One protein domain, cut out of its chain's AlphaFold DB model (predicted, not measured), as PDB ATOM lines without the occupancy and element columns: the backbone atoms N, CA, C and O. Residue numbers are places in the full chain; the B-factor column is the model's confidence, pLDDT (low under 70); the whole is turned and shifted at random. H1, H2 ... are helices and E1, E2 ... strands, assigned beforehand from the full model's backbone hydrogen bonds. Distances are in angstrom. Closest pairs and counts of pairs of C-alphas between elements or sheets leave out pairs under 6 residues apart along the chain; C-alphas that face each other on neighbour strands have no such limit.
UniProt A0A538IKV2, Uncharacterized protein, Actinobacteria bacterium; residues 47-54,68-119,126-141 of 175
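Overview. This is residues 47 to 54, 68 to 119 and 126 to 141 of the 175 residues of an uncharacterized protein of Actinobacteria bacterium (UniProt A0A538IKV2). Two small antiparallel sheets, one of E1, E2 and E7 in that order and one of E3 and E6, make a body at one end; E4 and a looping stretch, residues 86 to 102, lead from it to a thin arm with E5 and H1. Residues 107 to 113 stick out. The printed part has 76 residues, with seven named strands and one named helix in the order E1 E2 E3 E4 E5 H1 E6 E7; it is mostly strand, though under half of the residues are in named elements. It is loose, with a radius of gyration of the C-alphas of 16.1 A and spans of 46 by 35 by 21 A.

Arrangement. Edge strand E1, residues 47 to 53, is antiparallel to E2, residues 68 to 71, at 175 degrees, with N 47 and O 70 within hydrogen-bond range at 2.9 A. E2 is antiparallel to E7, residues 136 to 139, at 152 degrees, with N 69 and O 137 at 2.9 A. E3, residues 78 to 80, is antiparallel to E6, residues 129 to 131, at 146 degrees, with N 80 and O 129 at 2.8 A. The closest C-alphas of E2 and E6, Asn 71 and Ile 131, are 6.3 A apart. E3 runs on into E4, residues 82 to 85, at 62 degrees. E4 and E5, residues 103 to 105, pair with no named strand. H1, residues 107 to 111, meets E5 only through their link; its O i to N i+4 pair is within hydrogen-bond range.

Along the chain. E1 begins at C-alpha 47 (32.362, 48.520, -40.862) and measures 18.2 A; E4 measures 10.2 A. E7 ends at C-alpha 139 (25.840, 37.488, -40.290).

Size, cuts and confidence. The farthest C-alphas, Ser 75 and Ala 112, are 47.8 A apart. Residues 55 to 67 and 120 to 125 are cut out, leaving C-alpha gaps of 14.6 A and 21.7 A. E4 to E5 is a long link. Residue 100 is under 70 in pLDDT.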
ATOM      1  N   LYS A  47      33.551  47.894 -40.278       92.25
ATOM      2  CA  LYS A  47      32.362  48.520 -40.862       92.25
ATOM      3  C   LYS A  47      31.228  47.509 -40.907       92.25
ATOM      4  O   LYS A  47      31.404  46.427 -41.453       92.25
ATOM      5  N   ILE A  48      30.063  47.890 -40.390       94.06
ATOM      6  CA  ILE A  48      28.827  47.125 -40.578       94.06
ATOM      7  C   ILE A  48      28.102  47.666 -41.810       94.06
ATOM      8  O   ILE A  48      28.063  48.878 -42.042       94.06
ATOM      9  N   GLN A  49      27.567  46.778 -42.640       94.06
ATOM     10  CA  GLN A  49      26.787  47.150 -43.819       94.06
ATOM     11  C   GLN A  49      25.720  46.116 -44.145       94.06
ATOM     12  O   GLN A  49      25.604  45.104 -43.464       94.06
ATOM     13  N   ASN A  50      24.930  46.401 -45.185       94.75
ATOM     14  CA  ASN A  50      23.919  45.482 -45.703       94.75
ATOM     15  C   ASN A  50      22.930  45.016 -44.620       94.75
ATOM     16  O   ASN A  50      22.446  43.889 -44.658       94.75
ATOM     17  N   VAL A  51      22.627  45.902 -43.661       95.94
ATOM     18  CA  VAL A  51      21.629  45.638 -42.623       95.94
ATOM     19  C   VAL A  51      20.284  45.411 -43.301       95.94
ATOM     20  O   VAL A  51      19.782  46.282 -44.013       95.94
ATOM     21  N   ALA A  52      19.727  44.227 -43.099       96.00
ATOM     22  CA  ALA A  52      18.499  43.780 -43.727       96.00
ATOM     23  C   ALA A  52      17.595  43.077 -42.712       96.00
ATOM     24  O   ALA A  52      18.048  42.576 -41.682       96.00
ATOM     25  N   PHE A  53      16.306  43.048 -43.044       96.50
ATOM     26  CA  PHE A  53      15.252  42.427 -42.254       96.50
ATOM     27  C   PHE A  53      14.559  41.360 -43.099       96.50
ATOM     28  O   PHE A  53      14.317  41.576 -44.288       96.50
ATOM     29  N   ASP A  54      14.214  40.224 -42.502       95.38
ATOM     30  CA  ASP A  54      13.602  39.093 -43.215       95.38
ATOM     31  C   ASP A  54      12.067  39.170 -43.334       95.38
ATOM     32  O   ASP A  54      11.425  38.231 -43.810       95.38
ATOM     33  N   ASP A  68      26.502  42.465 -42.768       95.75
ATOM     34  CA  ASP A  68      27.888  42.100 -43.052       95.75
ATOM     35  C   ASP A  68      28.837  42.909 -42.163       95.75
ATOM     36  O   ASP A  68      28.622  44.106 -41.939       95.75
ATOM     37  N   ILE A  69      29.896  42.265 -41.670       94.94
ATOM     38  CA  ILE A  69      30.970  42.909 -40.911       94.94
ATOM     39  C   ILE A  69      32.260  42.853 -41.721       94.94
ATOM     40  O   ILE A  69      32.841  41.788 -41.920       94.94
ATOM     41  N   LEU A  70      32.752  44.023 -42.121       94.56
ATOM     42  CA  LEU A  70      33.970  44.152 -42.906       94.56
ATOM     43  C   LEU A  70      35.108  44.631 -42.020       94.56
ATOM     44  O   LEU A  70      35.005  45.669 -41.362       94.56
ATOM     45  N   ASN A  71      36.223  43.908 -42.062       93.44
ATOM     46  CA  ASN A  71      37.481  44.391 -41.521       93.44
ATOM     47  C   ASN A  71      38.143  45.320 -42.545       93.44
ATOM     48  O   ASN A  71      38.598  44.878 -43.601       93.44
ATOM     49  N   ASN A  72      38.223  46.609 -42.221       90.19
ATOM     50  CA  ASN A  72      38.817  47.602 -43.111       90.19
ATOM     51  C   ASN A  72      40.359  47.608 -43.047       90.19
ATOM     52  O   ASN A  72      41.013  48.228 -43.885       90.19
ATOM     53  N   SER A  73      40.966  46.915 -42.075       88.50
ATOM     54  CA  SER A  73      42.419  46.743 -42.004       88.50
ATOM     55  C   SER A  73      42.888  45.743 -43.051       88.50
ATOM     56  O   SER A  73      42.437  44.603 -43.078       88.50
ATOM     57  N   SER A  74      43.857  46.135 -43.876       88.00
ATOM     58  CA  SER A  74      44.528  45.239 -44.827       88.00
ATOM     59  C   SER A  74      45.729  44.497 -44.244       88.00
ATOM     60  O   SER A  74      46.361  43.707 -44.944       88.00
ATOM     61  N   SER A  75      46.063  44.740 -42.974       86.56
ATOM     62  CA  SER A  75      47.298  44.235 -42.364       86.56
ATOM     63  C   SER A  75      47.081  43.332 -41.155       86.56
ATOM     64  O   SER A  75      47.946  42.511 -40.855       86.56
ATOM     65  N   THR A  76      45.944  43.450 -40.470       89.44
ATOM     66  CA  THR A  76      45.705  42.754 -39.201       89.44
ATOM     67  C   THR A  76      44.297  42.170 -39.133       89.44
ATOM     68  O   THR A  76      43.346  42.832 -39.557       89.44
ATOM     69  N   PRO A  77      44.127  40.958 -38.575       90.56
ATOM     70  CA  PRO A  77      42.807  40.481 -38.197       90.56
ATOM     71  C   PRO A  77      42.242  41.315 -37.038       90.56
ATOM     72  O   PRO A  77      42.993  41.914 -36.263       90.56
ATOM     73  N   VAL A  78      40.918  41.338 -36.917       90.56
ATOM     74  CA  VAL A  78      40.193  42.046 -35.851       90.56
ATOM     75  C   VAL A  78      39.224  41.103 -35.161       90.56
ATOM     76  O   VAL A  78      38.603  40.256 -35.800       90.56
ATOM     77  N   LYS A  79      39.077  41.252 -33.846       90.62
ATOM     78  CA  LYS A  79      38.125  40.468 -33.059       90.62
ATOM     79  C   LYS A  79      36.850  41.272 -32.826       90.62
ATOM     80  O   LYS A  79      36.903  42.422 -32.396       90.62
ATOM     81  N   VAL A  80      35.715  40.633 -33.081       90.81
ATOM     82  CA  VAL A  80      34.374  41.168 -32.850       90.81
ATOM     83  C   VAL A  80      33.728  40.387 -31.712       90.81
ATOM     84  O   VAL A  80      33.457  39.191 -31.829       90.81
ATOM     85  N   GLY A  81      33.498  41.067 -30.590       90.00
ATOM     86  CA  GLY A  81      32.821  40.509 -29.423       90.00
ATOM     87  C   GLY A  81      31.318  40.406 -29.656       90.00
ATOM     88  O   GLY A  81      30.765  39.304 -29.711       90.00
ATOM     89  N   LYS A  82      30.658  41.556 -29.813       90.38
ATOM     90  CA  LYS A  82      29.207  41.682 -30.001       90.38
ATOM     91  C   LYS A  82      28.867  42.736 -31.047       90.38
ATOM     92  O   LYS A  82      29.678  43.612 -31.331       90.38
ATOM     93  N   VAL A  83      27.642  42.676 -31.564       92.62
ATOM     94  CA  VAL A  83      27.034  43.761 -32.346       92.62
ATOM     95  C   VAL A  83      25.775  44.214 -31.629       92.62
ATOM     96  O   VAL A  83      24.907  43.400 -31.315       92.62
ATOM     97  N   VAL A  84      25.692  45.509 -31.359       92.81
ATOM     98  CA  VAL A  84      24.618  46.148 -30.591       92.81
ATOM     99  C   VAL A  84      24.031  47.313 -31.384       92.81
ATOM    100  O   VAL A  84      24.640  47.760 -32.358       92.81
ATOM    101  N   ALA A  85      22.866  47.818 -30.966       92.75
ATOM    102  CA  ALA A  85      22.348  49.073 -31.506       92.75
ATOM    103  C   ALA A  85      23.354  50.198 -31.234       92.75
ATOM    104  O   ALA A  85      23.834  50.365 -30.105       92.75
ATOM    105  N   ASP A  86      23.689  50.959 -32.270       92.25
ATOM    106  CA  ASP A  86      24.543  52.120 -32.114       92.25
ATOM    107  C   ASP A  86      23.723  53.277 -31.582       92.25
ATOM    108  O   ASP A  86      23.146  54.035 -32.344       92.25
ATOM    109  N   GLN A  87      23.694  53.404 -30.260       84.81
ATOM    110  CA  GLN A  87      23.101  54.555 -29.592       84.81
ATOM    111  C   GLN A  87      23.884  55.852 -29.851       84.81
ATOM    112  O   GLN A  87      23.545  56.851 -29.248       84.81
ATOM    113  N   GLY A  88      24.966  55.858 -30.636       81.81
ATOM    114  CA  GLY A  88      25.782  57.048 -30.841       81.81
ATOM    115  C   GLY A  88      26.459  57.502 -29.547       81.81
ATOM    116  O   GLY A  88      26.712  56.702 -28.632       81.81
ATOM    117  N   THR A  89      26.782  58.790 -29.472       81.12
ATOM    118  CA  THR A  89      27.408  59.395 -28.289       81.12
ATOM    119  C   THR A  89      26.331  59.953 -27.372       81.12
ATOM    120  O   THR A  89      25.500  60.741 -27.809       81.12
ATOM    121  N   PHE A  90      26.335  59.588 -26.089       77.25
ATOM    122  CA  PHE A  90      25.439  60.233 -25.130       77.25
ATOM    123  C   PHE A  90      25.924  61.655 -24.834       77.25
ATOM    124  O   PHE A  90      26.974  61.842 -24.215       77.25
ATOM    125  N   ASP A  91      25.145  62.648 -25.241       76.25
ATOM    126  CA  ASP A  91      25.326  64.031 -24.842       76.25
ATOM    127  C   ASP A  91      24.669  64.257 -23.477       76.25
ATOM    128  O   ASP A  91      23.452  64.421 -23.340       76.25
ATOM    129  N   ALA A  92      25.509  64.286 -22.444       80.19
ATOM    130  CA  ALA A  92      25.080  64.521 -21.074       80.19
ATOM    131  C   ALA A  92      24.473  65.918 -20.846       80.19
ATOM    132  O   ALA A  92      23.741  66.094 -19.873       80.19
ATOM    133  N   VAL A  93      24.754  66.904 -21.709       82.75
ATOM    134  CA  VAL A  93      24.219  68.271 -21.590       82.75
ATOM    135  C   VAL A  93      22.742  68.303 -21.969       82.75
ATOM    136  O   VAL A  93      21.943  68.926 -21.271       82.75
ATOM    137  N   HIS A  94      22.373  67.603 -23.042       78.00
ATOM    138  CA  HIS A  94      20.994  67.546 -23.534       78.00
ATOM    139  C   HIS A  94      20.243  66.281 -23.094       78.00
ATOM    140  O   HIS A  94      19.036  66.179 -23.308       78.00
ATOM    141  N   SER A  95      20.924  65.340 -22.428       80.69
ATOM    142  CA  SER A  95      20.393  64.021 -22.058       80.69
ATOM    143  C   SER A  95      19.853  63.246 -23.267       80.69
ATOM    144  O   SER A  95      18.859  62.519 -23.172       80.69
ATOM    145  N   THR A  96      20.513  63.410 -24.409       75.00
ATOM    146  CA  THR A  96      20.145  62.799 -25.687       75.00
ATOM    147  C   THR A  96      21.337  62.081 -26.283       75.00
ATOM    148  O   THR A  96      22.483  62.394 -25.988       75.00
ATOM    149  N   TYR A  97      21.066  61.124 -27.154       75.69
ATOM    150  CA  TYR A  97      22.092  60.489 -27.959       75.69
ATOM    151  C   TYR A  97      22.296  61.272 -29.264       75.69
ATOM    152  O   TYR A  97      21.319  61.609 -29.935       75.69
ATOM    153  N   GLU A  98      23.546  61.592 -29.600       77.94
ATOM    154  CA  GLU A  98      23.921  62.080 -30.927       77.94
ATOM    155  C   GLU A  98      23.707  60.985 -31.973       77.94
ATOM    156  O   GLU A  98      23.739  59.796 -31.667       77.94
ATOM    157  N   TRP A  99      23.500  61.402 -33.221       70.94
ATOM    158  CA  TRP A  99      23.261  60.492 -34.334       70.94
ATOM    159  C   TRP A  99      24.420  59.486 -34.517       70.94
ATOM    160  O   TRP A  99      25.582  59.910 -34.508       70.94
ATOM    161  N   PRO A 100      24.128  58.193 -34.759       68.94
ATOM    162  CA  PRO A 100      22.795  57.584 -34.811       68.94
ATOM    163  C   PRO A 100      22.242  57.238 -33.416       68.94
ATOM    164  O   PRO A 100      22.986  56.851 -32.529       68.94
ATOM    165  N   ALA A 101      20.923  57.326 -33.217       79.56
ATOM    166  CA  ALA A 101      20.267  57.011 -31.933       79.56
ATOM    167  C   ALA A 101      19.725  55.564 -31.872       79.56
ATOM    168  O   ALA A 101      18.633  55.307 -31.362       79.56
ATOM    169  N   GLY A 102      20.473  54.607 -32.428       87.81
ATOM    170  CA  GLY A 102      20.147  53.179 -32.471       87.81
ATOM    171  C   GLY A 102      19.097  52.826 -33.517       87.81
ATOM    172  O   GLY A 102      19.393  52.121 -34.476       87.81
ATOM    173  N   ILE A 103      17.871  53.317 -33.346       93.56
ATOM    174  CA  ILE A 103      16.760  53.113 -34.281       93.56
ATOM    175  C   ILE A 103      16.261  54.470 -34.756       93.56
ATOM    176  O   ILE A 103      16.017  55.376 -33.962       93.56
ATOM    177  N   GLU A 104      16.059  54.585 -36.061       93.25
ATOM    178  CA  GLU A 104      15.529  55.776 -36.706       93.25
ATOM    179  C   GLU A 104      14.274  55.455 -37.497       93.25
ATOM    180  O   GLU A 104      14.150  54.399 -38.112       93.25
ATOM    181  N   ILE A 105      13.350  56.404 -37.487       94.94
ATOM    182  CA  ILE A 105      12.151  56.395 -38.310       94.94
ATOM    183  C   ILE A 105      12.294  57.566 -39.270       94.94
ATOM    184  O   ILE A 105      12.780  58.632 -38.877       94.94
ATOM    185  N   ASP A 106      11.886  57.388 -40.524       94.75
ATOM    186  CA  ASP A 106      11.888  58.500 -41.466       94.75
ATOM    187  C   ASP A 106      11.105  59.708 -40.919       94.75
ATOM    188  O   ASP A 106      10.123  59.590 -40.180       94.75
ATOM    189  N   SER A 107      11.558  60.904 -41.290       94.44
ATOM    190  CA  SER A 107      11.076  62.152 -40.693       94.44
ATOM    191  C   SER A 107       9.575  62.386 -40.886       94.44
ATOM    192  O   SER A 107       8.952  63.056 -40.059       94.44
ATOM    193  N   THR A 108       8.970  61.822 -41.937       97.44
ATOM    194  CA  THR A 108       7.540  61.994 -42.225       97.44
ATOM    195  C   THR A 108       6.696  61.224 -41.217       97.44
ATOM    196  O   THR A 108       5.794  61.793 -40.606       97.44
ATOM    197  N   HIS A 109       7.019  59.956 -40.971       97.19
ATOM    198  CA  HIS A 109       6.274  59.141 -40.011       97.19
ATOM    199  C   HIS A 109       6.624  59.500 -38.563       97.19
ATOM    200  O   HIS A 109       5.738  59.522 -37.708       97.19
ATOM    201  N   ALA A 110       7.880  59.874 -38.290       94.88
ATOM    202  CA  ALA A 110       8.291  60.350 -36.970       94.88
ATOM    203  C   ALA A 110       7.493  61.594 -36.541       94.88
ATOM    204  O   ALA A 110       6.966  61.653 -35.432       94.88
ATOM    205  N   THR A 111       7.328  62.573 -37.440       95.69
ATOM    206  CA  THR A 111       6.523  63.779 -37.162       95.69
ATOM    207  C   THR A 111       5.018  63.507 -37.120       95.69
ATOM    208  O   THR A 111       4.302  64.193 -36.393       95.69
ATOM    209  N   ALA A 112       4.537  62.484 -37.833       95.50
ATOM    210  CA  ALA A 112       3.153  62.013 -37.759       95.50
ATOM    211  C   ALA A 112       2.827  61.241 -36.463       95.50
ATOM    212  O   ALA A 112       1.660  60.935 -36.219       95.50
ATOM    213  N   GLY A 113       3.830  60.945 -35.627       93.38
ATOM    214  CA  GLY A 113       3.657  60.294 -34.330       93.38
ATOM    215  C   GLY A 113       4.041  58.815 -34.288       93.38
ATOM    216  O   GLY A 113       3.695  58.145 -33.321       93.38
ATOM    217  N   CYS A 114       4.749  58.289 -35.292       96.12
ATOM    218  CA  CYS A 114       5.396  56.984 -35.173       96.12
ATOM    219  C   CYS A 114       6.607  57.103 -34.243       96.12
ATOM    220  O   CYS A 114       7.541  57.860 -34.518       96.12
ATOM    221  N   LEU A 115       6.587  56.388 -33.120       94.44
ATOM    222  CA  LEU A 115       7.564  56.575 -32.053       94.44
ATOM    223  C   LEU A 115       8.684  55.542 -32.145       94.44
ATOM    224  O   LEU A 115       8.427  54.348 -32.246       94.44
ATOM    225  N   VAL A 116       9.939  55.979 -31.998       92.62
ATOM    226  CA  VAL A 116      11.094  55.062 -31.918       92.62
ATOM    227  C   VAL A 116      10.937  54.079 -30.753       92.62
ATOM    228  O   VAL A 116      11.303  52.916 -30.878       92.62
ATOM    229  N   GLY A 117      10.323  54.517 -29.647       91.81
ATOM    230  CA  GLY A 117      10.046  53.676 -28.476       91.81
ATOM    231  C   GLY A 117       9.089  52.504 -28.731       91.81
ATOM    232  O   GLY A 117       9.015  51.593 -27.905       91.81
ATOM    233  N   ASP A 118       8.397  52.484 -29.873       94.75
ATOM    234  CA  ASP A 118       7.590  51.338 -30.286       94.75
ATOM    235  C   ASP A 118       8.445  50.199 -30.851       94.75
ATOM    236  O   ASP A 118       7.953  49.081 -30.991       94.75
ATOM    237  N   PHE A 119       9.723  50.442 -31.144       96.25
ATOM    238  CA  PHE A 119      10.631  49.464 -31.728       96.25
ATOM    239  C   PHE A 119      11.691  49.022 -30.724       96.25
ATOM    240  O   PHE A 119      12.264  49.823 -29.988       96.25
ATOM    241  N   ALA A 126      26.807  36.792 -28.169       81.75
ATOM    242  CA  ALA A 126      28.193  37.109 -28.495       81.75
ATOM    243  C   ALA A 126      28.616  36.337 -29.745       81.75
ATOM    244  O   ALA A 126      28.301  35.155 -29.860       81.75
ATOM    245  N   TYR A 127      29.351  36.997 -30.641       81.12
ATOM    246  CA  TYR A 127      29.951  36.359 -31.814       81.12
ATOM    247  C   TYR A 127      31.316  35.775 -31.474       81.12
ATOM    248  O   TYR A 127      31.609  34.643 -31.842       81.12
ATOM    249  N   ASN A 128      32.144  36.540 -30.746       83.25
ATOM    250  CA  ASN A 128      33.529  36.185 -30.425       83.25
ATOM    251  C   ASN A 128      34.313  35.681 -31.647       83.25
ATOM    252  O   ASN A 128      35.060  34.705 -31.556       83.25
ATOM    253  N   HIS A 129      34.136  36.357 -32.783       87.06
ATOM    254  CA  HIS A 129      34.703  35.944 -34.060       87.06
ATOM    255  C   HIS A 129      35.896  36.826 -34.430       87.06
ATOM    256  O   HIS A 129      35.868  38.044 -34.250       87.06
ATOM    257  N   GLU A 130      36.947  36.212 -34.964       92.38
ATOM    258  CA  GLU A 130      38.050  36.920 -35.610       92.38
ATOM    259  C   GLU A 130      37.789  37.052 -37.112       92.38
ATOM    260  O   GLU A 130      37.513  36.060 -37.784       92.38
ATOM    261  N   ILE A 131      37.873  38.267 -37.641       93.00
ATOM    262  CA  ILE A 131      37.739  38.555 -39.066       93.00
ATOM    263  C   ILE A 131      39.138  38.828 -39.605       93.00
ATOM    264  O   ILE A 131      39.845  39.706 -39.103       93.00
ATOM    265  N   ALA A 132      39.546  38.072 -40.625       94.25
ATOM    266  CA  ALA A 132      40.852  38.224 -41.258       94.25
ATOM    267  C   ALA A 132      41.064  39.646 -41.812       94.25
ATOM    268  O   ALA A 132      40.109  40.401 -42.009       94.25
ATOM    269  N   ALA A 133      42.317  40.018 -42.075       92.44
ATOM    270  CA  ALA A 133      42.638  41.276 -42.749       92.44
ATOM    271  C   ALA A 133      41.913  41.364 -44.105       92.44
ATOM    272  O   ALA A 133      41.922  40.401 -44.873       92.44
ATOM    273  N   SER A 134      41.265  42.498 -44.373       92.25
ATOM    274  CA  SER A 134      40.378  42.724 -45.524       92.25
ATOM    275  C   SER A 134      39.263  41.682 -45.669       92.25
ATOM    276  O   SER A 134      38.726  41.492 -46.759       92.25
ATOM    277  N   GLY A 135      38.947  40.976 -44.583       93.81
ATOM    278  CA  GLY A 135      37.922  39.951 -44.542       93.81
ATOM    279  C   GLY A 135      36.523  40.540 -44.433       93.81
ATOM    280  O   GLY A 135      36.323  41.651 -43.935       93.81
ATOM    281  N   ASP A 136      35.566  39.734 -44.866       94.44
ATOM    282  CA  ASP A 136      34.138  39.970 -44.727       94.44
ATOM    283  C   ASP A 136      33.523  38.796 -43.961       94.44
ATOM    284  O   ASP A 136      33.906  37.637 -44.162       94.44
ATOM    285  N   TYR A 137      32.601  39.103 -43.059       94.19
ATOM    286  CA  TYR A 137      31.867  38.132 -42.272       94.19
ATOM    287  C   TYR A 137      30.372  38.418 -42.364       94.19
ATOM    288  O   TYR A 137      29.871  39.389 -41.795       94.19
ATOM    289  N   VAL A 138      29.668  37.534 -43.068       94.75
ATOM    290  CA  VAL A 138      28.221  37.617 -43.267       94.75
ATOM    291  C   VAL A 138      27.510  37.046 -42.047       94.75
ATOM    292  O   VAL A 138      27.596  35.849 -41.761       94.75
ATOM    293  N   VAL A 139      26.754  37.892 -41.355       94.25
ATOM    294  CA  VAL A 139      25.840  37.488 -40.290       94.25
ATOM    295  C   VAL A 139      24.459  37.280 -40.897       94.25
ATOM    296  O   VAL A 139      23.728  38.227 -41.185       94.25
ATOM    297  N   SER A 140      24.096  36.016 -41.102       94.44
ATOM    298  CA  SER A 140      22.790  35.644 -41.652       94.44
ATOM    299  C   SER A 140      21.706  35.669 -40.575       94.44
ATOM    300  O   SER A 140      21.977  35.405 -39.409       94.44
ATOM    301  N   ALA A 141      20.457  35.935 -40.959       90.56
ATOM    302  CA  ALA A 141      19.324  35.728 -40.064       90.56
ATOM    303  C   ALA A 141      19.237  34.236 -39.657       90.56
ATOM    304  O   ALA A 141      19.415  33.371 -40.521       90.56
TER     305      ALA A 141